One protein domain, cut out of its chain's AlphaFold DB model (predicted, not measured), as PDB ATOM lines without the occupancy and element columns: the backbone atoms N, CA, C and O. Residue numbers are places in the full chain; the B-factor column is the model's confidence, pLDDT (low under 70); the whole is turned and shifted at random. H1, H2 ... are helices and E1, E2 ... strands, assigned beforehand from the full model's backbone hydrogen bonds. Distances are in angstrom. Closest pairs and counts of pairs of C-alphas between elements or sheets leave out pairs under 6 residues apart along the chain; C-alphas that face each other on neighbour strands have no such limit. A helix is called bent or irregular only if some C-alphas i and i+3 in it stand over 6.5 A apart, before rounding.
ATOM      1  N   GLU A   2      39.399   1.095  14.059       50.47
ATOM      2  CA  GLU A   2      39.631   1.265  12.610       50.47
ATOM      3  C   GLU A   2      38.916   2.474  11.981       50.47
ATOM      4  O   GLU A   2      39.402   3.016  10.988       50.47
ATOM      5  N   ASP A   3      37.801   2.936  12.556       50.28
ATOM      6  CA  ASP A   3      37.072   4.106  12.043       50.28
ATOM      7  C   ASP A   3      37.830   5.421  12.269       50.28
ATOM      8  O   ASP A   3      37.912   6.238  11.360       50.28
ATOM      9  N   CYS A   4      38.499   5.574  13.417       45.50
ATOM     10  CA  CYS A   4      39.335   6.745  13.709       45.50
ATOM     11  C   CYS A   4      40.549   6.832  12.758       45.50
ATOM     12  O   CYS A   4      40.872   7.896  12.227       45.50
ATOM     13  N   LEU A   5      41.176   5.688  12.443       53.50
ATOM     14  CA  LEU A   5      42.242   5.618  11.436       53.50
ATOM     15  C   LEU A   5      41.718   5.978  10.041       53.50
ATOM     16  O   LEU A   5      42.419   6.634   9.280       53.50
ATOM     17  N   ARG A   6      40.484   5.579   9.711       58.38
ATOM     18  CA  ARG A   6      39.841   5.868   8.424       58.38
ATOM     19  C   ARG A   6      39.439   7.334   8.274       58.38
ATOM     20  O   ARG A   6      39.540   7.858   7.170       58.38
ATOM     21  N   GLU A   7      39.046   7.988   9.359       59.03
ATOM     22  CA  GLU A   7      38.782   9.433   9.413       59.03
ATOM     23  C   GLU A   7      40.061  10.266   9.274       59.03
ATOM     24  O   GLU A   7      40.024  11.374   8.746       59.03
ATOM     25  N   SER A   8      41.203   9.702   9.674       67.88
ATOM     26  CA  SER A   8      42.513  10.344   9.532       67.88
ATOM     27  C   SER A   8      43.085  10.207   8.112       67.88
ATOM     28  O   SER A   8      43.988  10.956   7.739       67.88
ATOM     29  N   MET A   9      42.569   9.269   7.304       80.38
ATOM     30  CA  MET A   9      43.057   9.031   5.945       80.38
ATOM     31  C   MET A   9      42.696  10.167   4.996       80.38
ATOM     32  O   MET A   9      41.539  10.576   4.869       80.38
ATOM     33  N   ARG A  10      43.703  10.617   4.251       85.06
ATOM     34  CA  ARG A  10      43.565  11.665   3.243       85.06
ATOM     35  C   ARG A  10      43.870  11.088   1.869       85.06
ATOM     36  O   ARG A  10      44.796  10.305   1.700       85.06
ATOM     37  N   LYS A  11      43.100  11.471   0.862       88.50
ATOM     38  CA  LYS A  11      43.440  11.214  -0.540       88.50
ATOM     39  C   LYS A  11      44.096  12.458  -1.122       88.50
ATOM     40  O   LYS A  11      43.771  13.567  -0.710       88.50
ATOM     41  N   LEU A  12      45.016  12.294  -2.059       89.56
ATOM     42  CA  LEU A  12      45.600  13.441  -2.754       89.56
ATOM     43  C   LEU A  12      44.645  13.960  -3.833       89.56
ATOM     44  O   LEU A  12      43.872  13.192  -4.405       89.56
ATOM     45  N   ALA A  13      44.700  15.257  -4.109       89.75
ATOM     46  CA  ALA A  13      44.008  15.896  -5.219       89.75
ATOM     47  C   ALA A  13      44.886  16.981  -5.843       89.75
ATOM     48  O   ALA A  13      45.788  17.511  -5.187       89.75
ATOM     49  N   LEU A  14      44.593  17.308  -7.100       89.50
ATOM     50  CA  LEU A  14      45.208  18.417  -7.821       89.50
ATOM     51  C   LEU A  14      44.458  19.714  -7.490       89.50
ATOM     52  O   LEU A  14      43.236  19.713  -7.412       89.50
ATOM     53  N   TRP A  15      45.170  20.813  -7.296       86.75
ATOM     54  CA  TRP A  15      44.615  22.124  -6.963       86.75
ATOM     55  C   TRP A  15      45.133  23.131  -7.973       86.75
ATOM     56  O   TRP A  15      46.329  23.142  -8.253       86.75
ATOM     57  N   TYR A  16      44.240  23.954  -8.513       81.56
ATOM     58  CA  TYR A  16      44.599  25.045  -9.410       81.56
ATOM     59  C   TYR A  16      44.690  26.345  -8.613       81.56
ATOM     60  O   TYR A  16      43.692  26.764  -8.022       81.56
ATOM     61  N   THR A  17      45.865  26.985  -8.600       76.00
ATOM     62  CA  THR A  17      46.216  28.130  -7.729       76.00
ATOM     63  C   THR A  17      46.167  27.820  -6.217       76.00
ATOM     64  O   THR A  17      45.842  26.715  -5.781       76.00
ATOM     65  N   ARG A  18      46.490  28.812  -5.369       63.66
ATOM     66  CA  ARG A  18      46.562  28.668  -3.898       63.66
ATOM     67  C   ARG A  18      45.212  28.539  -3.163       63.66
ATOM     68  O   ARG A  18      45.236  28.345  -1.947       63.66
ATOM     69  N   THR A  19      44.062  28.617  -3.841       56.66
ATOM     70  CA  THR A  19      42.715  28.648  -3.218       56.66
ATOM     71  C   THR A  19      41.800  27.506  -3.686       56.66
ATOM     72  O   THR A  19      42.121  26.752  -4.593       56.66
ATOM     73  N   PHE A  20      40.585  27.382  -3.147       63.97
ATOM     74  CA  PHE A  20      40.225  26.534  -1.996       63.97
ATOM     75  C   PHE A  20      39.553  25.203  -2.431       63.97
ATOM     76  O   PHE A  20      38.931  24.533  -1.606       63.97
ATOM     77  N   LYS A  21      39.633  24.820  -3.719       75.94
ATOM     78  CA  LYS A  21      38.863  23.688  -4.265       75.94
ATOM     79  C   LYS A  21      39.762  22.651  -4.959       75.94
ATOM     80  O   LYS A  21      40.445  23.006  -5.918       75.94
ATOM     81  N   PRO A  22      39.728  21.374  -4.537       87.31
ATOM     82  CA  PRO A  22      40.397  20.307  -5.267       87.31
ATOM     83  C   PRO A  22      39.703  20.062  -6.613       87.31
ATOM     84  O   PRO A  22      38.475  20.014  -6.680       87.31
ATOM     85  N   LEU A  23      40.496  19.850  -7.659       89.94
ATOM     86  CA  LEU A  23      40.047  19.318  -8.939       89.94
ATOM     87  C   LEU A  23      39.853  17.806  -8.785       89.94
ATOM     88  O   LEU A  23      40.808  17.062  -8.542       89.94
ATOM     89  N   ALA A  24      38.610  17.352  -8.900       88.75
ATOM     90  CA  ALA A  24      38.230  15.954  -8.730       88.75
ATOM     91  C   ALA A  24      37.916  15.261 -10.060       88.75
ATOM     92  O   ALA A  24      38.045  14.036 -10.155       88.75
ATOM     93  N   THR A  25      37.524  16.009 -11.094       91.75
ATOM     94  CA  THR A  25      37.129  15.450 -12.395       91.75
ATOM     95  C   THR A  25      37.852  16.114 -13.563       91.75
ATOM     96  O   THR A  25      38.379  17.221 -13.463       91.75
ATOM     97  N   HIS A  26      37.855  15.430 -14.708       91.56
ATOM     98  CA  HIS A  26      38.375  16.007 -15.946       91.56
ATOM     99  C   HIS A  26      37.582  17.225 -16.425       91.56
ATOM    100  O   HIS A  26      38.180  18.108 -17.020       91.56
ATOM    101  N   GLU A  27      36.282  17.308 -16.130       91.75
ATOM    102  CA  GLU A  27      35.450  18.472 -16.475       91.75
ATOM    103  C   GLU A  27      35.971  19.763 -15.829       91.75
ATOM    104  O   GLU A  27      35.881  20.832 -16.422       91.75
ATOM    105  N   GLU A  28      36.554  19.666 -14.630       91.94
ATOM    106  CA  GLU A  28      37.155  20.809 -13.938       91.94
ATOM    107  C   GLU A  28      38.559  21.133 -14.472       91.94
ATOM    108  O   GLU A  28      38.951  22.297 -14.531       91.94
ATOM    109  N   LEU A  29      39.322  20.111 -14.876       91.88
ATOM    110  CA  LEU A  29      40.693  20.263 -15.370       91.88
ATOM    111  C   LEU A  29      40.759  20.711 -16.840       91.88
ATOM    112  O   LEU A  29      41.668  21.440 -17.224       91.88
ATOM    113  N   GLU A  30      39.828  20.266 -17.679       92.56
ATOM    114  CA  GLU A  30      39.840  20.502 -19.126       92.56
ATOM    115  C   GLU A  30      39.837  21.982 -19.523       92.56
ATOM    116  O   GLU A  30      40.681  22.343 -20.343       92.56
ATOM    117  N   PRO A  31      38.996  22.862 -18.944       91.56
ATOM    118  CA  PRO A  31      39.040  24.289 -19.249       91.56
ATOM    119  C   PRO A  31      40.409  24.908 -18.946       91.56
ATOM    120  O   PRO A  31      40.916  25.698 -19.736       91.56
ATOM    121  N   ILE A  32      41.047  24.499 -17.845       91.25
ATOM    122  CA  ILE A  32      42.384  24.971 -17.465       91.25
ATOM    123  C   ILE A  32      43.408  24.489 -18.495       91.25
ATOM    124  O   ILE A  32      44.154  25.287 -19.057       91.25
ATOM    125  N   MET A  33      43.405  23.194 -18.810       91.25
ATOM    126  CA  MET A  33      44.314  22.614 -19.800       91.25
ATOM    127  C   MET A  33      44.135  23.241 -21.190       91.25
ATOM    128  O   MET A  33      45.127  23.496 -21.871       91.25
ATOM    129  N   ALA A  34      42.903  23.579 -21.578       90.62
ATOM    130  CA  ALA A  34      42.605  24.284 -22.821       90.62
ATOM    131  C   ALA A  34      43.228  25.687 -22.861       90.62
ATOM    132  O   ALA A  34      43.826  26.050 -23.874       90.62
ATOM    133  N   THR A  35      43.181  26.451 -21.759       89.31
ATOM    134  CA  THR A  35      43.876  27.757 -21.680       89.31
ATOM    135  C   THR A  35      45.396  27.628 -21.785       89.31
ATOM    136  O   THR A  35      46.053  28.522 -22.309       89.31
ATOM    137  N   LEU A  36      45.949  26.490 -21.355       87.94
ATOM    138  CA  LEU A  36      47.367  26.155 -21.497       87.94
ATOM    139  C   LEU A  36      47.706  25.584 -22.886       87.94
ATOM    140  O   LEU A  36      48.858  25.243 -23.141       87.94
ATOM    141  N   GLY A  37      46.732  25.469 -23.792       89.50
ATOM    142  CA  GLY A  37      46.948  24.998 -25.158       89.50
ATOM    143  C   GLY A  37      46.908  23.482 -25.336       89.50
ATOM    144  O   GLY A  37      47.423  22.980 -26.338       89.50
ATOM    145  N   PHE A  38      46.318  22.751 -24.389       90.38
ATOM    146  CA  PHE A  38      46.126  21.306 -24.467       90.38
ATOM    147  C   PHE A  38      44.680  20.930 -24.786       90.38
ATOM    148  O   PHE A  38      43.736  21.548 -24.303       90.38
ATOM    149  N   VAL A  39      44.505  19.840 -25.527       90.62
ATOM    150  CA  VAL A  39      43.200  19.239 -25.817       90.62
ATOM    151  C   VAL A  39      43.158  17.830 -25.245       90.62
ATOM    152  O   VAL A  39      44.081  17.039 -25.447       90.62
ATOM    153  N   ALA A  40      42.087  17.517 -24.517       88.94
ATOM    154  CA  ALA A  40      41.863  16.184 -23.983       88.94
ATOM    155  C   ALA A  40      41.538  15.183 -25.102       88.94
ATOM    156  O   ALA A  40      40.650  15.406 -25.922       88.94
ATOM    157  N   VAL A  41      42.224  14.046 -25.086       86.25
ATOM    158  CA  VAL A  41      41.995  12.893 -25.952       86.25
ATOM    159  C   VAL A  41      41.781  11.682 -25.052       86.25
ATOM    160  O   VAL A  41      42.642  11.301 -24.260       86.25
ATOM    161  N   SER A  42      40.599  11.079 -25.133       74.50
ATOM    162  CA  SER A  42      40.300   9.863 -24.379       74.50
ATOM    163  C   SER A  42      41.080   8.692 -24.968       74.50
ATOM    164  O   SER A  42      40.921   8.383 -26.148       74.50
ATOM    165  N   VAL A  43      41.885   8.019 -24.147       67.62
ATOM    166  CA  VAL A  43      42.569   6.784 -24.535       67.62
ATOM    167  C   VAL A  43      41.955   5.651 -23.737       67.62
ATOM    168  O   VAL A  43      42.167   5.491 -22.533       67.62
ATOM    169  N   VAL A  44      41.144   4.851 -24.419       57.91
ATOM    170  CA  VAL A  44      40.642   3.612 -23.838       57.91
ATOM    171  C   VAL A  44      41.813   2.634 -23.822       57.91
ATOM    172  O   VAL A  44      42.118   2.006 -24.827       57.91
ATOM    173  N   THR A  45      42.514   2.534 -22.696       54.22
ATOM    174  CA  THR A  45      43.360   1.365 -22.441       54.22
ATOM    175  C   THR A  45      42.431   0.169 -22.291       54.22
ATOM    176  O   THR A  45      41.545   0.210 -21.432       54.22
ATOM    177  N   ASP A  46      42.609  -0.841 -23.141       42.69
ATOM    178  CA  ASP A  46      41.751  -2.023 -23.214       42.69
ATOM    179  C   ASP A  46      41.385  -2.567 -21.823       42.69
ATOM    180  O   ASP A  46      42.259  -2.722 -20.957       42.69
ATOM    181  N   PRO A  47      40.099  -2.870 -21.573       43.94
ATOM    182  CA  PRO A  47      39.688  -3.476 -20.324       43.94
ATOM    183  C   PRO A  47      40.319  -4.865 -20.238       43.94
ATOM    184  O   PRO A  47      39.978  -5.777 -20.990       43.94
ATOM    185  N   LYS A  48      41.235  -5.046 -19.284       43.12
ATOM    186  CA  LYS A  48      41.683  -6.384 -18.895       43.12
ATOM    187  C   LYS A  48      40.433  -7.209 -18.540       43.12
ATOM    188  O   LYS A  48      39.659  -6.766 -17.685       43.12
ATOM    189  N   PRO A  49      40.200  -8.378 -19.164       33.62
ATOM    190  CA  PRO A  49      38.987  -9.143 -18.914       33.62
ATOM    191  C   PRO A  49      38.954  -9.564 -17.438       33.62
ATOM    192  O   PRO A  49      39.869 -10.227 -16.951       33.62
ATOM    193  N   GLY A  50      37.923  -9.114 -16.715       42.66
ATOM    194  CA  GLY A  50      37.684  -9.442 -15.302       42.66
ATOM    195  C   GLY A  50      38.051  -8.365 -14.270       42.66
ATOM    196  O   GLY A  50      37.824  -8.577 -13.082       42.66
ATOM    197  N   GLY A  51      38.568  -7.203 -14.673       42.81
ATOM    198  CA  GLY A  51      38.823  -6.089 -13.757       42.81
ATOM    199  C   GLY A  51      38.329  -4.785 -14.355       42.81
ATOM    200  O   GLY A  51      38.686  -4.476 -15.485       42.81
ATOM    201  N   GLY A  52      37.516  -4.025 -13.614       46.16
ATOM    202  CA  GLY A  52      37.083  -2.682 -14.010       46.16
ATOM    203  C   GLY A  52      38.293  -1.803 -14.325       46.16
ATOM    204  O   GLY A  52      38.915  -1.247 -13.421       46.16
ATOM    205  N   GLY A  53      38.661  -1.750 -15.605       56.66
ATOM    206  CA  GLY A  53      39.815  -1.017 -16.093       56.66
ATOM    207  C   GLY A  53      39.598   0.466 -15.854       56.66
ATOM    208  O   GLY A  53      38.563   1.022 -16.216       56.66
ATOM    209  N   THR A  54      40.563   1.108 -15.205       67.25
ATOM    210  CA  THR A  54      40.563   2.563 -15.089       67.25
ATOM    211  C   THR A  54      40.920   3.122 -16.462       67.25
ATOM    212  O   THR A  54      42.041   2.924 -16.922       67.25
ATOM    213  N   ALA A  55      39.963   3.765 -17.133       83.00
ATOM    214  CA  ALA A  55      40.220   4.456 -18.391       83.00
ATOM    215  C   ALA A  55      41.207   5.607 -18.159       83.00
ATOM    216  O   ALA A  55      41.213   6.201 -17.081       83.00
ATOM    217  N   TRP A  56      42.010   5.949 -19.162       86.50
ATOM    218  CA  TRP A  56      42.945   7.069 -19.088       86.50
ATOM    219  C   TRP A  56      42.535   8.157 -20.077       86.50
ATOM    220  O   TRP A  56      41.981   7.900 -21.144       86.50
ATOM    221  N   LYS A  57      42.779   9.406 -19.710       89.88
ATOM    222  CA  LYS A  57      42.596  10.546 -20.601       89.88
ATOM    223  C   LYS A  57      43.928  11.259 -20.725       89.88
ATOM    224  O   LYS A  57      44.548  11.604 -19.719       89.88
ATOM    225  N   GLU A  58      44.368  11.415 -21.964       90.75
ATOM    226  CA  GLU A  58      45.616  12.073 -22.328       90.75
ATOM    227  C   GLU A  58      45.337  13.510 -22.770       90.75
ATOM    228  O   GLU A  58      44.236  13.836 -23.205       90.75
ATOM    229  N   TYR A  59      46.333  14.379 -22.661       89.94
ATOM    230  CA  TYR A  59      46.254  15.778 -23.059       89.94
ATOM    231  C   TYR A  59      47.312  16.055 -24.124       89.94
ATOM    232  O   TYR A  59      48.506  15.896 -23.882       89.94
ATOM    233  N   VAL A  60      46.878  16.468 -25.312       89.62
ATOM    234  CA  VAL A  60      47.761  16.764 -26.446       89.62
ATOM    235  C   VAL A  60      47.971  18.265 -26.539       89.62
ATOM    236  O   VAL A  60      47.003  19.018 -26.614       89.62
ATOM    237  N   TYR A  61      49.227  18.702 -26.551       87.94
ATOM    238  CA  TYR A  61      49.573  20.107 -26.739       87.94
ATOM    239  C   TYR A  61      49.407  20.507 -28.212       87.94
ATOM    240  O   TYR A  61      50.059  19.936 -29.085       87.94
ATOM    241  N   VAL A  62      48.529  21.473 -28.491       83.19
ATOM    242  CA  VAL A  62      48.187  21.922 -29.857       83.19
ATOM    243  C   VAL A  62      48.533  23.390 -30.125       83.19
ATOM    244  O   VAL A  62      48.631  23.786 -31.283       83.19
ATOM    245  N   ALA A  63      48.747  24.201 -29.083       71.62
ATOM    246  CA  ALA A  63      48.996  25.640 -29.231       71.62
ATOM    247  C   ALA A  63      50.391  25.986 -29.788       71.62
ATOM    248  O   ALA A  63      50.571  27.048 -30.381       71.62
ATOM    249  N   GLY A  64      51.377  25.099 -29.643       62.16
ATOM    250  CA  GLY A  64      52.696  25.254 -30.255       62.16
ATOM    251  C   GLY A  64      52.738  24.574 -31.615       62.16
ATOM    252  O   GLY A  64      53.131  23.411 -31.700       62.16
ATOM    253  N   GLY A  65      52.310  25.281 -32.665       48.62
ATOM    254  CA  GLY A  65      52.225  24.765 -34.035       48.62
ATOM    255  C   GLY A  65      53.396  23.853 -34.418       48.62
ATOM    256  O   GLY A  65      54.548  24.279 -34.433       48.62
ATOM    257  N   GLY A  66      53.096  22.581 -34.698       46.31
ATOM    258  CA  GLY A  66      54.016  21.625 -35.325       46.31
ATOM    259  C   GLY A  66      55.319  21.323 -34.579       46.31
ATOM    260  O   GLY A  66      56.218  20.728 -35.165       46.31
ATOM    261  N   GLY A  67      55.447  21.697 -33.307       45.03
ATOM    262  CA  GLY A  67      56.654  21.485 -32.509       45.03
ATOM    263  C   GLY A  67      56.784  20.070 -31.951       45.03
ATOM    264  O   GLY A  67      57.173  19.915 -30.795       45.03
ATOM    265  N   GLY A  68      56.462  19.038 -32.740       44.38
ATOM    266  CA  GLY A  68      57.004  17.706 -32.485       44.38
ATOM    267  C   GLY A  68      58.517  17.863 -32.442       44.38
ATOM    268  O   GLY A  68      59.116  18.325 -33.413       44.38
ATOM    269  N   GLY A  69      59.100  17.646 -31.265       43.59
ATOM    270  CA  GLY A  69      60.471  18.027 -30.977       43.59
ATOM    271  C   GLY A  69      61.441  17.588 -32.071       43.59
ATOM    272  O   GLY A  69      61.316  16.518 -32.662       43.59
ATOM    273  N   ARG A  70      62.482  18.397 -32.263       46.66
ATOM    274  CA  ARG A  70      63.729  18.045 -32.961       46.66
ATOM    275  C   ARG A  70      64.494  16.882 -32.286       46.66
ATOM    276  O   ARG A  70      65.711  16.807 -32.387       46.66
ATOM    277  N   PHE A  71      63.805  15.993 -31.581       42.50
ATOM    278  CA  PHE A  71      64.362  14.916 -30.782       42.50
ATOM    279  C   PHE A  71      63.472  13.693 -30.993       42.50
ATOM    280  O   PHE A  71      62.293  13.717 -30.656       42.50
ATOM    281  N   GLY A  72      64.029  12.645 -31.602       43.81
ATOM    282  CA  GLY A  72      63.350  11.386 -31.933       43.81
ATOM    283  C   GLY A  72      63.005  10.508 -30.724       43.81
ATOM    284  O   GLY A  72      62.985   9.290 -30.850       43.81
ATOM    285  N   GLU A  73      62.747  11.111 -29.566       45.09
ATOM    286  CA  GLU A  73      62.303  10.445 -28.346       45.09
ATOM    287  C   GLU A  73      60.858  10.885 -28.085       45.09
ATOM    288  O   GLU A  73      60.536  12.073 -28.165       45.09
ATOM    289  N   ALA A  74      59.951   9.927 -27.883       61.44
ATOM    290  CA  ALA A  74      58.522  10.202 -27.793       61.44
ATOM    291  C   ALA A  74      58.241  11.193 -26.650       61.44
ATOM    292  O   ALA A  74      58.385  10.850 -25.480       61.44
ATOM    293  N   ALA A  75      57.858  12.426 -26.995       70.94
ATOM    294  CA  ALA A  75      57.597  13.477 -26.019       70.94
ATOM    295  C   ALA A  75      56.586  13.013 -24.949       70.94
ATOM    296  O   ALA A  75      55.620  12.314 -25.290       70.94
ATOM    297  N   PRO A  76      56.778  13.393 -23.670       81.25
ATOM    298  CA  PRO A  76      55.927  12.932 -22.585       81.25
ATOM    299  C   PRO A  76      54.487  13.395 -22.813       81.25
ATOM    300  O   PRO A  76      54.225  14.555 -23.145       81.25
ATOM    301  N   ARG A  77      53.541  12.468 -22.647       82.56
ATOM    302  CA  ARG A  77      52.107  12.719 -22.820       82.56
ATOM    303  C   ARG A  77      51.459  12.859 -21.446       82.56
ATOM    304  O   ARG A  77      51.366  11.855 -20.734       82.56
ATOM    305  N   PRO A  78      51.012  14.065 -21.052       88.75
ATOM    306  CA  PRO A  78      50.288  14.235 -19.804       88.75
ATOM    307  C   PRO A  78      49.008  13.404 -19.845       88.75
ATOM    308  O   PRO A  78      48.198  13.548 -20.760       88.75
ATOM    309  N   ARG A  79      48.818  12.527 -18.860       90.69
ATOM    310  CA  ARG A  79      47.639  11.664 -18.781       90.69
ATOM    311  C   ARG A  79      47.204  11.424 -17.350       90.69
ATOM    312  O   ARG A  79      48.044  11.309 -16.462       90.69
ATOM    313  N   LEU A  80      45.897  11.314 -17.140       91.19
ATOM    314  CA  LEU A  80      45.313  11.024 -15.833       91.19
ATOM    315  C   LEU A  80      44.188   9.983 -15.946       91.19
ATOM    316  O   LEU A  80      43.536   9.878 -16.988       91.19
ATOM    317  N   PRO A  81      43.938   9.221 -14.871       90.06
ATOM    318  CA  PRO A  81      42.779   8.350 -14.745       90.06
ATOM    319  C   PRO A  81      41.437   9.071 -14.898       90.06
ATOM    320  O   PRO A  81      41.150  10.040 -14.202       90.06
ATOM    321  N   SER A  82      40.568   8.507 -15.728       86.06
ATOM    322  CA  SER A  82      39.204   8.954 -15.989       86.06
ATOM    323  C   SER A  82      38.185   8.072 -15.248       86.06
ATOM    324  O   SER A  82      38.419   6.875 -15.055       86.06
ATOM    325  N   PRO A  83      37.044   8.624 -14.793       85.88
ATOM    326  CA  PRO A  83      36.623  10.029 -14.910       85.88
ATOM    327  C   PRO A  83      37.185  10.948 -13.814       85.88
ATOM    328  O   PRO A  83      37.043  12.168 -13.893       85.88
ATOM    329  N   ARG A  84      37.788  10.360 -12.776       88.69
ATOM    330  CA  ARG A  84      38.194  11.055 -11.553       88.69
ATOM    331  C   ARG A  84      39.701  11.128 -11.403       88.69
ATOM    332  O   ARG A  84      40.351  10.078 -11.336       88.69
ATOM    333  N   ILE A  85      40.171  12.350 -11.195       91.81
ATOM    334  CA  ILE A  85      41.576  12.726 -11.056       91.81
ATOM    335  C   ILE A  85      41.996  12.965  -9.599       91.81
ATOM    336  O   ILE A  85      43.125  13.373  -9.354       91.81
ATOM    337  N   ASP A  86      41.113  12.709  -8.629       91.19
ATOM    338  CA  ASP A  86      41.425  12.655  -7.200       91.19
ATOM    339  C   ASP A  86      41.744  11.228  -6.724       91.19
ATOM    340  O   ASP A  86      41.316  10.218  -7.301       91.19
ATOM    341  N   GLY A  87      42.485  11.152  -5.620       89.25
ATOM    342  CA  GLY A  87      42.928   9.909  -5.005       89.25
ATOM    343  C   GLY A  87      43.906   9.134  -5.867       89.25
ATOM    344  O   GLY A  87      43.846   7.908  -5.891       89.25
ATOM    345  N   LEU A  88      44.773   9.830  -6.597       91.12
ATOM    346  CA  LEU A  88      45.837   9.199  -7.370       91.12
ATOM    347  C   LEU A  88      47.088   9.016  -6.509       91.12
ATOM    348  O   LEU A  88      47.252   9.650  -5.466       91.12
ATOM    349  N   HIS A  89      47.979   8.135  -6.958       89.06
ATOM    350  CA  HIS A  89      49.292   8.000  -6.342       89.06
ATOM    351  C   HIS A  89      50.139   9.240  -6.649       89.06
ATOM    352  O   HIS A  89      50.011   9.817  -7.731       89.06
ATOM    353  N   ILE A  90      51.045   9.609  -5.742       86.00
ATOM    354  CA  ILE A  90      51.889  10.798  -5.900       86.00
ATOM    355  C   ILE A  90      52.708  10.749  -7.200       86.00
ATOM    356  O   ILE A  90      52.712  11.711  -7.960       86.00
ATOM    357  N   CYS A  91      53.284   9.590  -7.543       86.00
ATOM    358  CA  CYS A  91      54.003   9.400  -8.811       86.00
ATOM    359  C   CYS A  91      53.143   9.682 -10.052       86.00
ATOM    360  O   CYS A  91      53.660  10.174 -11.048       86.00
ATOM    361  N   THR A  92      51.837   9.385 -10.013       89.12
ATOM    362  CA  THR A  92      50.936   9.679 -11.138       89.12
ATOM    363  C   THR A  92      50.762  11.188 -11.306       89.12
ATOM    364  O   THR A  92      50.791  11.681 -12.431       89.12
ATOM    365  N   TYR A  93      50.619  11.931 -10.203       88.69
ATOM    366  CA  TYR A  93      50.577  13.392 -10.272       88.69
ATOM    367  C   TYR A  93      51.901  13.978 -10.760       88.69
ATOM    368  O   TYR A  93      51.873  14.868 -11.602       88.69
ATOM    369  N   HIS A  94      53.040  13.459 -10.296       85.50
ATOM    370  CA  HIS A  94      54.346  13.906 -10.780       85.50
ATOM    371  C   HIS A  94      54.505  13.688 -12.279       85.50
ATOM    372  O   HIS A  94      54.806  14.637 -12.991       85.50
ATOM    373  N   ALA A  95      54.203  12.488 -12.779       87.62
ATOM    374  CA  ALA A  95      54.317  12.202 -14.205       87.62
ATOM    375  C   ALA A  95      53.452  13.143 -15.058       87.62
ATOM    376  O   ALA A  95      53.867  13.570 -16.135       87.62
ATOM    377  N   PHE A  96      52.256  13.489 -14.572       90.12
ATOM    378  CA  PHE A  96      51.398  14.470 -15.228       90.12
ATOM    379  C   PHE A  96      52.022  15.871 -15.213       90.12
ATOM    380  O   PHE A  96      52.153  16.482 -16.270       90.12
ATOM    381  N   ILE A  97      52.429  16.362 -14.041       88.06
ATOM    382  CA  ILE A  97      53.023  17.693 -13.865       88.06
ATOM    383  C   ILE A  97      54.290  17.850 -14.710       88.06
ATOM    384  O   ILE A  97      54.406  18.820 -15.456       88.06
ATOM    385  N   ASP A  98      55.194  16.873 -14.660       84.94
ATOM    386  CA  ASP A  98      56.453  16.887 -15.407       84.94
ATOM    387  C   ASP A  98      56.196  16.919 -16.919       84.94
ATOM    388  O   ASP A  98      56.841  17.674 -17.652       84.94
ATOM    389  N   ALA A  99      55.202  16.159 -17.391       87.56
ATOM    390  CA  ALA A  99      54.803  16.173 -18.792       87.56
ATOM    391  C   ALA A  99      54.226  17.532 -19.214       87.56
ATOM    392  O   ALA A  99      54.587  18.036 -20.274       87.56
ATOM    393  N   VAL A 100      53.351  18.153 -18.412       87.31
ATOM    394  CA  VAL A 100      52.806  19.482 -18.744       87.31
ATOM    395  C   VAL A 100      53.919  20.533 -18.730       87.31
ATOM    396  O   VAL A 100      54.011  21.347 -19.652       87.31
ATOM    397  N   ASN A 101      54.805  20.481 -17.734       86.38
ATOM    398  CA  ASN A 101      55.912  21.416 -17.613       86.38
ATOM    399  C   ASN A 101      56.889  21.323 -18.798       86.38
ATOM    400  O   ASN A 101      57.346  22.347 -19.305       86.38
ATOM    401  N   PHE A 102      57.146  20.110 -19.300       85.62
ATOM    402  CA  PHE A 102      57.976  19.883 -20.487       85.62
ATOM    403  C   PHE A 102      57.490  20.677 -21.711       85.62
ATOM    404  O   PHE A 102      58.294  21.284 -22.420       85.62
ATOM    405  N   TRP A 103      56.176  20.700 -21.951       84.38
ATOM    406  CA  TRP A 103      55.586  21.401 -23.096       84.38
ATOM    407  C   TRP A 103      55.526  22.913 -22.900       84.38
ATOM    408  O   TRP A 103      55.790  23.665 -23.837       84.38
ATOM    409  N   LEU A 104      55.201  23.356 -21.687       84.06
ATOM    410  CA  LEU A 104      55.044  24.776 -21.384       84.06
ATOM    411  C   LEU A 104      56.375  25.493 -21.132       84.06
ATOM    412  O   LEU A 104      56.419  26.719 -21.200       84.06
ATOM    413  N   LYS A 105      57.454  24.742 -20.868       81.31
ATOM    414  CA  LYS A 105      58.793  25.261 -20.546       81.31
ATOM    415  C   LYS A 105      58.763  26.301 -19.421       81.31
ATOM    416  O   LYS A 105      59.517  27.274 -19.453       81.31
ATOM    417  N   MET A 106      57.877  26.112 -18.446       71.44
ATOM    418  CA  MET A 106      57.784  26.995 -17.290       71.44
ATOM    419  C   MET A 106      58.852  26.634 -16.258       71.44
ATOM    420  O   MET A 106      59.182  25.470 -16.044       71.44
ATOM    421  N   SER A 107      59.427  27.656 -15.628       63.91
ATOM    422  CA  SER A 107      60.400  27.471 -14.550       63.91
ATOM    423  C   SER A 107      59.727  27.168 -13.214       63.91
ATOM    424  O   SER A 107      60.269  26.381 -12.449       63.91
ATOM    425  N   ASP A 108      58.543  27.738 -12.957       67.00
ATOM    426  CA  ASP A 108      57.797  27.527 -11.712       67.00
ATOM    427  C   ASP A 108      56.361  27.067 -11.986       67.00
ATOM    428  O   ASP A 108      55.388  27.815 -11.924       67.00
ATOM    429  N   PHE A 109      56.229  25.789 -12.337       73.56
ATOM    430  CA  PHE A 109      54.925  25.165 -12.565       73.56
ATOM    431  C   PHE A 109      54.062  25.104 -11.291       73.56
ATOM    432  O   PHE A 109      52.841  24.933 -11.366       73.56
ATOM    433  N   SER A 110      54.690  25.262 -10.123       69.75
ATOM    434  CA  SER A 110      54.031  25.228  -8.820       69.75
ATOM    435  C   SER A 110      52.979  26.327  -8.686       69.75
ATOM    436  O   SER A 110      51.995  26.121  -7.990       69.75
ATOM    437  N   ASP A 111      53.132  27.458  -9.381       72.62
ATOM    438  CA  ASP A 111      52.148  28.550  -9.371       72.62
ATOM    439  C   ASP A 111      50.816  28.176 -10.042       72.62
ATOM    440  O   ASP A 111      49.773  28.772  -9.756       72.62
ATOM    441  N   LEU A 112      50.828  27.167 -10.919       78.69
ATOM    442  CA  LEU A 112      49.632  26.685 -11.605       78.69
ATOM    443  C   LEU A 112      48.960  25.564 -10.833       78.69
ATOM    444  O   LEU A 112      47.762  25.646 -10.547       78.69
ATOM    445  N   PHE A 113      49.724  24.522 -10.509       85.00
ATOM    446  CA  PHE A 113      49.186  23.319  -9.895       85.00
ATOM    447  C   PHE A 113      49.907  22.941  -8.608       85.00
ATOM    448  O   PHE A 113      51.132  22.855  -8.547       85.00
ATOM    449  N   HIS A 114      49.109  22.586  -7.603       84.56
ATOM    450  CA  HIS A 114      49.579  22.002  -6.354       84.56
ATOM    451  C   HIS A 114      48.928  20.644  -6.113       84.56
ATOM    452  O   HIS A 114      47.780  20.410  -6.488       84.56
ATOM    453  N   ILE A 115      49.633  19.761  -5.416       86.38
ATOM    454  CA  ILE A 115      49.072  18.505  -4.923       86.38
ATOM    455  C   ILE A 115      48.831  18.683  -3.430       86.38
ATOM    456  O   ILE A 115      49.760  19.023  -2.698       86.38
ATOM    457  N   ARG A 116      47.591  18.482  -2.969       85.75
ATOM    458  CA  ARG A 116      47.271  18.542  -1.536       85.75
ATOM    459  C   ARG A 116      46.344  17.422  -1.087       85.75
ATOM    460  O   ARG A 116      45.613  16.837  -1.884       85.75
ATOM    461  N   GLY A 117      46.368  17.150   0.212       85.81
ATOM    462  CA  GLY A 117      45.539  16.166   0.881       85.81
ATOM    463  C   GLY A 117      44.121  16.670   1.081       85.81
ATOM    464  O   GLY A 117      43.913  17.777   1.565       85.81
ATOM    465  N   MET A 118      43.144  15.827   0.774       84.56
ATOM    466  CA  MET A 118      41.736  16.064   1.055       84.56
ATOM    467  C   MET A 118      41.126  14.873   1.814       84.56
ATOM    468  O   MET A 118      41.524  13.727   1.579       84.56
ATOM    469  N   PRO A 119      40.147  15.099   2.705       84.81
ATOM    470  CA  PRO A 119      39.456  14.017   3.396       84.81
ATOM    471  C   PRO A 119      38.708  13.077   2.442       84.81
ATOM    472  O   PRO A 119      38.185  13.485   1.393       84.81
ATOM    473  N   LEU A 120      38.606  11.808   2.839       83.81
ATOM    474  CA  LEU A 120      37.750  10.840   2.160       83.81
ATOM    475  C   LEU A 120      36.272  11.196   2.370       83.81
ATOM    476  O   LEU A 120      35.781  11.315   3.490       83.81
ATOM    477  N   HIS A 121      35.533  11.330   1.274       81.25
ATOM    478  CA  HIS A 121      34.107  11.620   1.282       81.25
ATOM    479  C   HIS A 121      33.310  10.317   1.330       81.25
ATOM    480  O   HIS A 121      33.231   9.580   0.346       81.25
ATOM    481  N   ARG A 122      32.645  10.059   2.462       74.12
ATOM    482  CA  ARG A 122      31.927   8.803   2.744       74.12
ATOM    483  C   ARG A 122      30.958   8.366   1.638       74.12
ATOM    484  O   ARG A 122      30.857   7.177   1.366       74.12
ATOM    485  N   VAL A 123      30.262   9.295   0.987       79.31
ATOM    486  CA  VAL A 123      29.291   8.965  -0.073       79.31
ATOM    487  C   VAL A 123      29.984   8.535  -1.371       79.31
ATOM    488  O   VAL A 123      29.528   7.610  -2.035       79.31
ATOM    489  N   GLN A 124      31.100   9.174  -1.727       75.88
ATOM    490  CA  GLN A 124      31.756   8.992  -3.028       75.88
ATOM    491  C   GLN A 124      32.879   7.941  -2.999       75.88
ATOM    492  O   GLN A 124      33.164   7.303  -4.016       75.88
ATOM    493  N   ASP A 125      33.501   7.747  -1.834       82.50
ATOM    494  CA  ASP A 125      34.726   6.960  -1.680       82.50
ATOM    495  C   ASP A 125      34.499   5.586  -1.028       82.50
ATOM    496  O   ASP A 125      35.375   4.726  -1.118       82.50
ATOM    497  N   ARG A 126      33.329   5.341  -0.409       76.88
ATOM    498  CA  ARG A 126      33.036   4.106   0.355       76.88
ATOM    499  C   ARG A 126      33.124   2.827  -0.473       76.88
ATOM    500  O   ARG A 126      33.536   1.802   0.057       76.88
ATOM    501  N   ASN A 127      32.752   2.886  -1.749       77.69
ATOM    502  CA  ASN A 127      32.705   1.707  -2.621       77.69
ATOM    503  C   ASN A 127      34.016   1.483  -3.394       77.69
ATOM    504  O   ASN A 127      34.081   0.613  -4.259       77.69
ATOM    505  N   ARG A 128      35.058   2.283  -3.125       81.06
ATOM    506  CA  ARG A 128      36.348   2.200  -3.817       81.06
ATOM    507  C   ARG A 128      37.361   1.436  -2.972       81.06
ATOM    508  O   ARG A 128      37.374   1.541  -1.747       81.06
ATOM    509  N   LYS A 129      38.236   0.686  -3.642       85.12
ATOM    510  CA  LYS A 129      39.396   0.055  -3.009       85.12
ATOM    511  C   LYS A 129      40.526   1.079  -2.907       85.12
ATOM    512  O   LYS A 129      40.935   1.648  -3.920       85.12
ATOM    513  N   TRP A 130      40.997   1.312  -1.687       85.12
ATOM    514  CA  TRP A 130      42.059   2.265  -1.362       85.12
ATOM    515  C   TRP A 130      43.319   1.516  -0.929       85.12
ATOM    516  O   TRP A 130      43.234   0.526  -0.204       85.12
ATOM    517  N   ARG A 131      44.482   2.001  -1.358       85.62
ATOM    518  CA  ARG A 131      45.805   1.516  -0.958       85.62
ATOM    519  C   ARG A 131      46.574   2.640  -0.270       85.62
ATOM    520  O   ARG A 131      46.421   3.802  -0.641       85.62
ATOM    521  N   ARG A 132      47.372   2.295   0.743       83.69
ATOM    522  CA  ARG A 132      48.241   3.246   1.455       83.69
ATOM    523  C   ARG A 132      49.446   3.614   0.599       83.69
ATOM    524  O   ARG A 132      49.945   2.770  -0.140       83.69
ATOM    525  N   MET A 133      49.885   4.861   0.704       83.94
ATOM    526  CA  MET A 133      51.124   5.336   0.095       83.94
ATOM    527  C   MET A 133      52.336   4.826   0.895       83.94
ATOM    528  O   MET A 133      52.302   4.848   2.122       83.94
ATOM    529  N   GLU A 134      53.387   4.351   0.220       71.19
ATOM    530  CA  GLU A 134      54.612   3.808   0.846       71.19
ATOM    531  C   GLU A 134      55.615   4.915   1.233       71.19
ATOM    532  O   GLU A 134      56.788   4.892   0.851       71.19
ATOM    533  N   GLU A 135      55.147   5.913   1.979       64.25
ATOM    534  CA  GLU A 135      56.012   6.903   2.623       64.25
ATOM    535  C   GLU A 135      55.898   6.789   4.140       64.25
ATOM    536  O   GLU A 135      54.792   6.667   4.675       64.25
ATOM    537  N   GLU A 136      57.052   6.799   4.819       48.53
ATOM    538  CA  GLU A 136      57.123   6.804   6.281       48.53
ATOM    539  C   GLU A 136      56.274   7.974   6.802       48.53
ATOM    540  O   GLU A 136      56.361   9.097   6.311       48.53
ATOM    541  N   ASP A 137      55.367   7.662   7.729       50.56
ATOM    542  CA  ASP A 137      54.466   8.598   8.418       50.56
ATOM    543  C   ASP A 137      53.278   9.185   7.625       50.56
ATOM    544  O   ASP A 137      52.545  10.039   8.131       50.56
ATOM    545  N   SER A 138      52.991   8.696   6.415       59.97
ATOM    546  CA  SER A 138      51.931   9.269   5.573       59.97
ATOM    547  C   SER A 138      50.551   8.616   5.749       59.97
ATOM    548  O   SER A 138      50.333   7.462   5.386       59.97
ATOM    549  N   VAL A 139      49.541   9.388   6.179       74.88
ATOM    550  CA  VAL A 139      48.117   8.962   6.222       74.88
ATOM    551  C   VAL A 139      47.436   8.994   4.836       74.88
ATOM    552  O   VAL A 139      46.206   8.988   4.721       74.88
ATOM    553  N   PHE A 140      48.231   9.061   3.762       85.31
ATOM    554  CA  PHE A 140      47.739   9.226   2.402       85.31
ATOM    555  C   PHE A 140      47.356   7.903   1.745       85.31
ATOM    556  O   PHE A 140      48.056   6.892   1.843       85.31
ATOM    557  N   VAL A 141      46.240   7.930   1.023       87.62
ATOM    558  CA  VAL A 141      45.741   6.797   0.245       87.62
ATOM    559  C   VAL A 141      45.496   7.168  -1.208       87.62
ATOM    560  O   VAL A 141      45.151   8.301  -1.547       87.62
ATOM    561  N   TYR A 142      45.621   6.167  -2.070       89.38
ATOM    562  CA  TYR A 142      45.282   6.251  -3.481       89.38
ATOM    563  C   TYR A 142      44.342   5.115  -3.881       89.38
ATOM    564  O   TYR A 142      44.250   4.077  -3.223       89.38
ATOM    565  N   ARG A 143      43.602   5.321  -4.963       88.81
ATOM    566  CA  ARG A 143      42.647   4.363  -5.497       88.81
ATOM    567  C   ARG A 143      43.382   3.238  -6.218       88.81
ATOM    568  O   ARG A 143      44.285   3.457  -7.019       88.81
ATOM    569  N   GLU A 144      42.972   2.004  -5.968       84.56
ATOM    570  CA  GLU A 144      43.530   0.863  -6.685       84.56
ATOM    571  C   GLU A 144      43.273   0.987  -8.199       84.56
ATOM    572  O   GLU A 144      42.165   1.312  -8.626       84.56
ATOM    573  N   GLY A 145      44.308   0.747  -9.010       80.69
ATOM    574  CA  GLY A 145      44.238   0.845 -10.473       80.69
ATOM    575  C   GLY A 145      44.539   2.229 -11.061       80.69
ATOM    576  O   GLY A 145      44.549   2.364 -12.279       80.69
ATOM    577  N   THR A 146      44.827   3.247 -10.237       84.00
ATOM    578  CA  THR A 146      45.204   4.596 -10.718       84.00
ATOM    579  C   THR A 146      46.708   4.858 -10.764       84.00
ATOM    580  O   THR A 146      47.141   5.964 -11.092       84.00
ATOM    581  N   LEU A 147      47.507   3.871 -10.370       83.19
ATOM    582  CA  LEU A 147      48.959   3.905 -10.462       83.19
ATOM    583  C   LEU A 147      49.374   3.079 -11.676       83.19
ATOM    584  O   LEU A 147      49.167   1.867 -11.703       83.19
ATOM    585  N   ASP A 148      49.942   3.751 -12.669       79.31
ATOM    586  CA  ASP A 148      50.521   3.101 -13.838       79.31
ATOM    587  C   ASP A 148      51.821   2.370 -13.439       79.31
ATOM    588  O   ASP A 148      52.726   3.013 -12.895       79.31
ATOM    589  N   PRO A 149      51.950   1.048 -13.679       75.31
ATOM    590  CA  PRO A 149      53.132   0.284 -13.281       75.31
ATOM    591  C   PRO A 149      54.440   0.811 -13.881       75.31
ATOM    592  O   PRO A 149      55.465   0.797 -13.200       75.31
ATOM    593  N   ALA A 150      54.405   1.305 -15.124       75.94
ATOM    594  CA  ALA A 150      55.582   1.865 -15.789       75.94
ATOM    595  C   ALA A 150      56.037   3.165 -15.109       75.94
ATOM    596  O   ALA A 150      57.209   3.311 -14.761       75.94
ATOM    597  N   THR A 151      55.087   4.062 -14.830       77.06
ATOM    598  CA  THR A 151      55.335   5.280 -14.048       77.06
ATOM    599  C   THR A 151      55.893   4.944 -12.663       77.06
ATOM    600  O   THR A 151      56.886   5.521 -12.229       77.06
ATOM    601  N   ALA A 187      61.770  25.337  -6.696       37.19
ATOM    602  CA  ALA A 187      60.694  24.419  -7.088       37.19
ATOM    603  C   ALA A 187      59.946  24.002  -5.817       37.19
ATOM    604  O   ALA A 187      60.283  23.012  -5.165       37.19
ATOM    605  N   LEU A 188      58.995  24.843  -5.401       44.91
ATOM    606  CA  LEU A 188      58.207  24.694  -4.175       44.91
ATOM    607  C   LEU A 188      57.142  23.599  -4.342       44.91
ATOM    608  O   LEU A 188      55.936  23.841  -4.281       44.91
ATOM    609  N   PHE A 189      57.599  22.360  -4.511       46.50
ATOM    610  CA  PHE A 189      56.796  21.193  -4.182       46.50
ATOM    611  C   PHE A 189      56.626  21.165  -2.670       46.50
ATOM    612  O   PHE A 189      57.612  21.184  -1.938       46.50
ATOM    613  N   VAL A 190      55.378  21.136  -2.207       48.94
ATOM    614  CA  VAL A 190      55.069  20.986  -0.786       48.94
ATOM    615  C   VAL A 190      55.446  19.552  -0.400       48.94
ATOM    616  O   VAL A 190      54.834  18.623  -0.937       48.94
ATOM    617  N   PRO A 191      56.454  19.337   0.469       55.34
ATOM    618  CA  PRO A 191      56.769  18.008   0.980       55.34
ATOM    619  C   PRO A 191      55.506  17.337   1.519       55.34
ATOM    620  O   PRO A 191      54.658  18.016   2.086       55.34
ATOM    621  N   LEU A 192      55.361  16.016   1.393       56.28
ATOM    622  CA  LEU A 192      54.137  15.321   1.827       56.28
ATOM    623  C   LEU A 192      53.769  15.574   3.298       56.28
ATOM    624  O   LEU A 192      52.588  15.689   3.624       56.28
ATOM    625  N   LYS A 193      54.768  15.791   4.156       54.38
ATOM    626  CA  LYS A 193      54.592  16.261   5.542       54.38
ATOM    627  C   LYS A 193      53.942  17.652   5.670       54.38
ATOM    628  O   LYS A 193      53.200  17.887   6.614       54.38
ATOM    629  N   ASP A 194      54.162  18.538   4.702       54.00
ATOM    630  CA  ASP A 194      53.687  19.928   4.671       54.00
ATOM    631  C   ASP A 194      52.354  20.070   3.898       54.00
ATOM    632  O   ASP A 194      51.780  21.153   3.799       54.00
ATOM    633  N   ILE A 195      51.831  18.963   3.348       60.25
ATOM    634  CA  ILE A 195      50.519  18.878   2.685       60.25
ATOM    635  C   ILE A 195      49.358  18.828   3.710       60.25
ATOM    636  O   ILE A 195      48.183  18.980   3.350       60.25
TER     637      ILE A 195
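This is residues 2 to 151 and 187 to 195 of the 197 residues of an uncharacterized protein of Kalanchoe fedtschenkoi (UniProt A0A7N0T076). Two small sheets, one of E5, E1, E7 and E6 and one of E2, E3 and E4, follow each other along the long axis, and the longest helix, H3, bridges them, running over E3 and E4 and reaching the other sheet with its first half. H2 packs on the sheet of E2, E3 and E4, H1 lies at one far end, and long loops, among them residues 62 to 78, reach away from the body. The 159 printed residues hold five named helices and seven named strands in the order H1 E1 H2 E2 E3 E4 H3 E5 H4 E6 E7 H5; the sheet E5 E1 E7 E6 is mixed and the sheet E2 E3 E4 antiparallel. The class is mixed, helices and strands, with 78 of the 159 residues, under half, in named elements. The whole is compact, with a radius of gyration of the C-alphas of 16.2 A and spans of 54 by 41 by 27 A.

H1, residues 2 to 8, begins at C-alpha 2 (39.631, 1.265, 12.610) and is 10.0 A long. E1 is residues 10 to 16, 18.4 A, and H2 residues 26 to 35, 14.2 A. H2 is irregular, but only just: C-alphas 28 and 31 are 6.6 A apart. E2 is residues 38 to 43, 15.0 A, E3 residues 55 to 61, 20.1 A, and E4 residues 79 to 82. H3, residues 90 to 104, runs 21.1 A from C-alpha 90 at (51.889, 10.798, -5.900). E5 is residues 113 to 119, 18.9 A, H4 residues 122 to 125, E6 residues 130 to 132 and E7 residues 140 to 143. H5, residues 192 to 195, ends at C-alpha 195 (50.519, 18.878, 2.685).

The larger sheet runs E5, E1, E7, E6, with E5 and E6 as edge strands. E5 and E1 are antiparallel, with N 11 and O 118 within hydrogen-bond range at 2.8 A. E1 and E7 are parallel, with N 141 and O 10 at 2.9 A. E6 and E7 form a hairpin, with N 131 and O 142 at 2.8 A. E5, H4 and E6 are a split strand-helix-strand unit, two strands of one sheet that are not neighbours, with a helix between them along the chain and with E1 and E7 between them in the sheet; its crossover is right-handed. H5 only grazes this sheet with residues 192 to 195; its closest C-alphas to E5 are those of Ile 195 and Arg 116, 5.3 A apart. H3 only grazes it with residues 90 to 97. E2, E3 and E4 form a meander, each strand the antiparallel neighbour of the one before, with N 39 and O 60 at 2.8 A and N 57 and O 80 at 2.9 A. H2 makes two layers with this sheet, helix on one face, at a height over the sheet of 8.1 A; it runs along the strands, at 8 degrees to E2 on the local plane. H3 is on it at a height of 9.8 A, over E3 and E4; the closest C-alphas of H3 and E4 are those of Phe 96 and Arg 79, 5.9 A. H2 and H3 are apart. Every O i to N i+4 pair is within hydrogen-bond range in H1, 4 of 6 in H2 and 10 of 11 in H3; H4 and H5 are too short for such a pair.

The two C-alphas farthest apart, those of Glu 2 and Arg 70, are 54.2 A apart. Residues 152 to 186 are not printed, and C-alphas 151 and 187 are 21.1 A apart across the cut. The links E2 to E3 and E3 to E4 are long. The mean pLDDT of the printed part is 75.0, and 49 residues are under 70, among them residues 2 to 8, 43 to 54, 64 to 74 and 187 to 195.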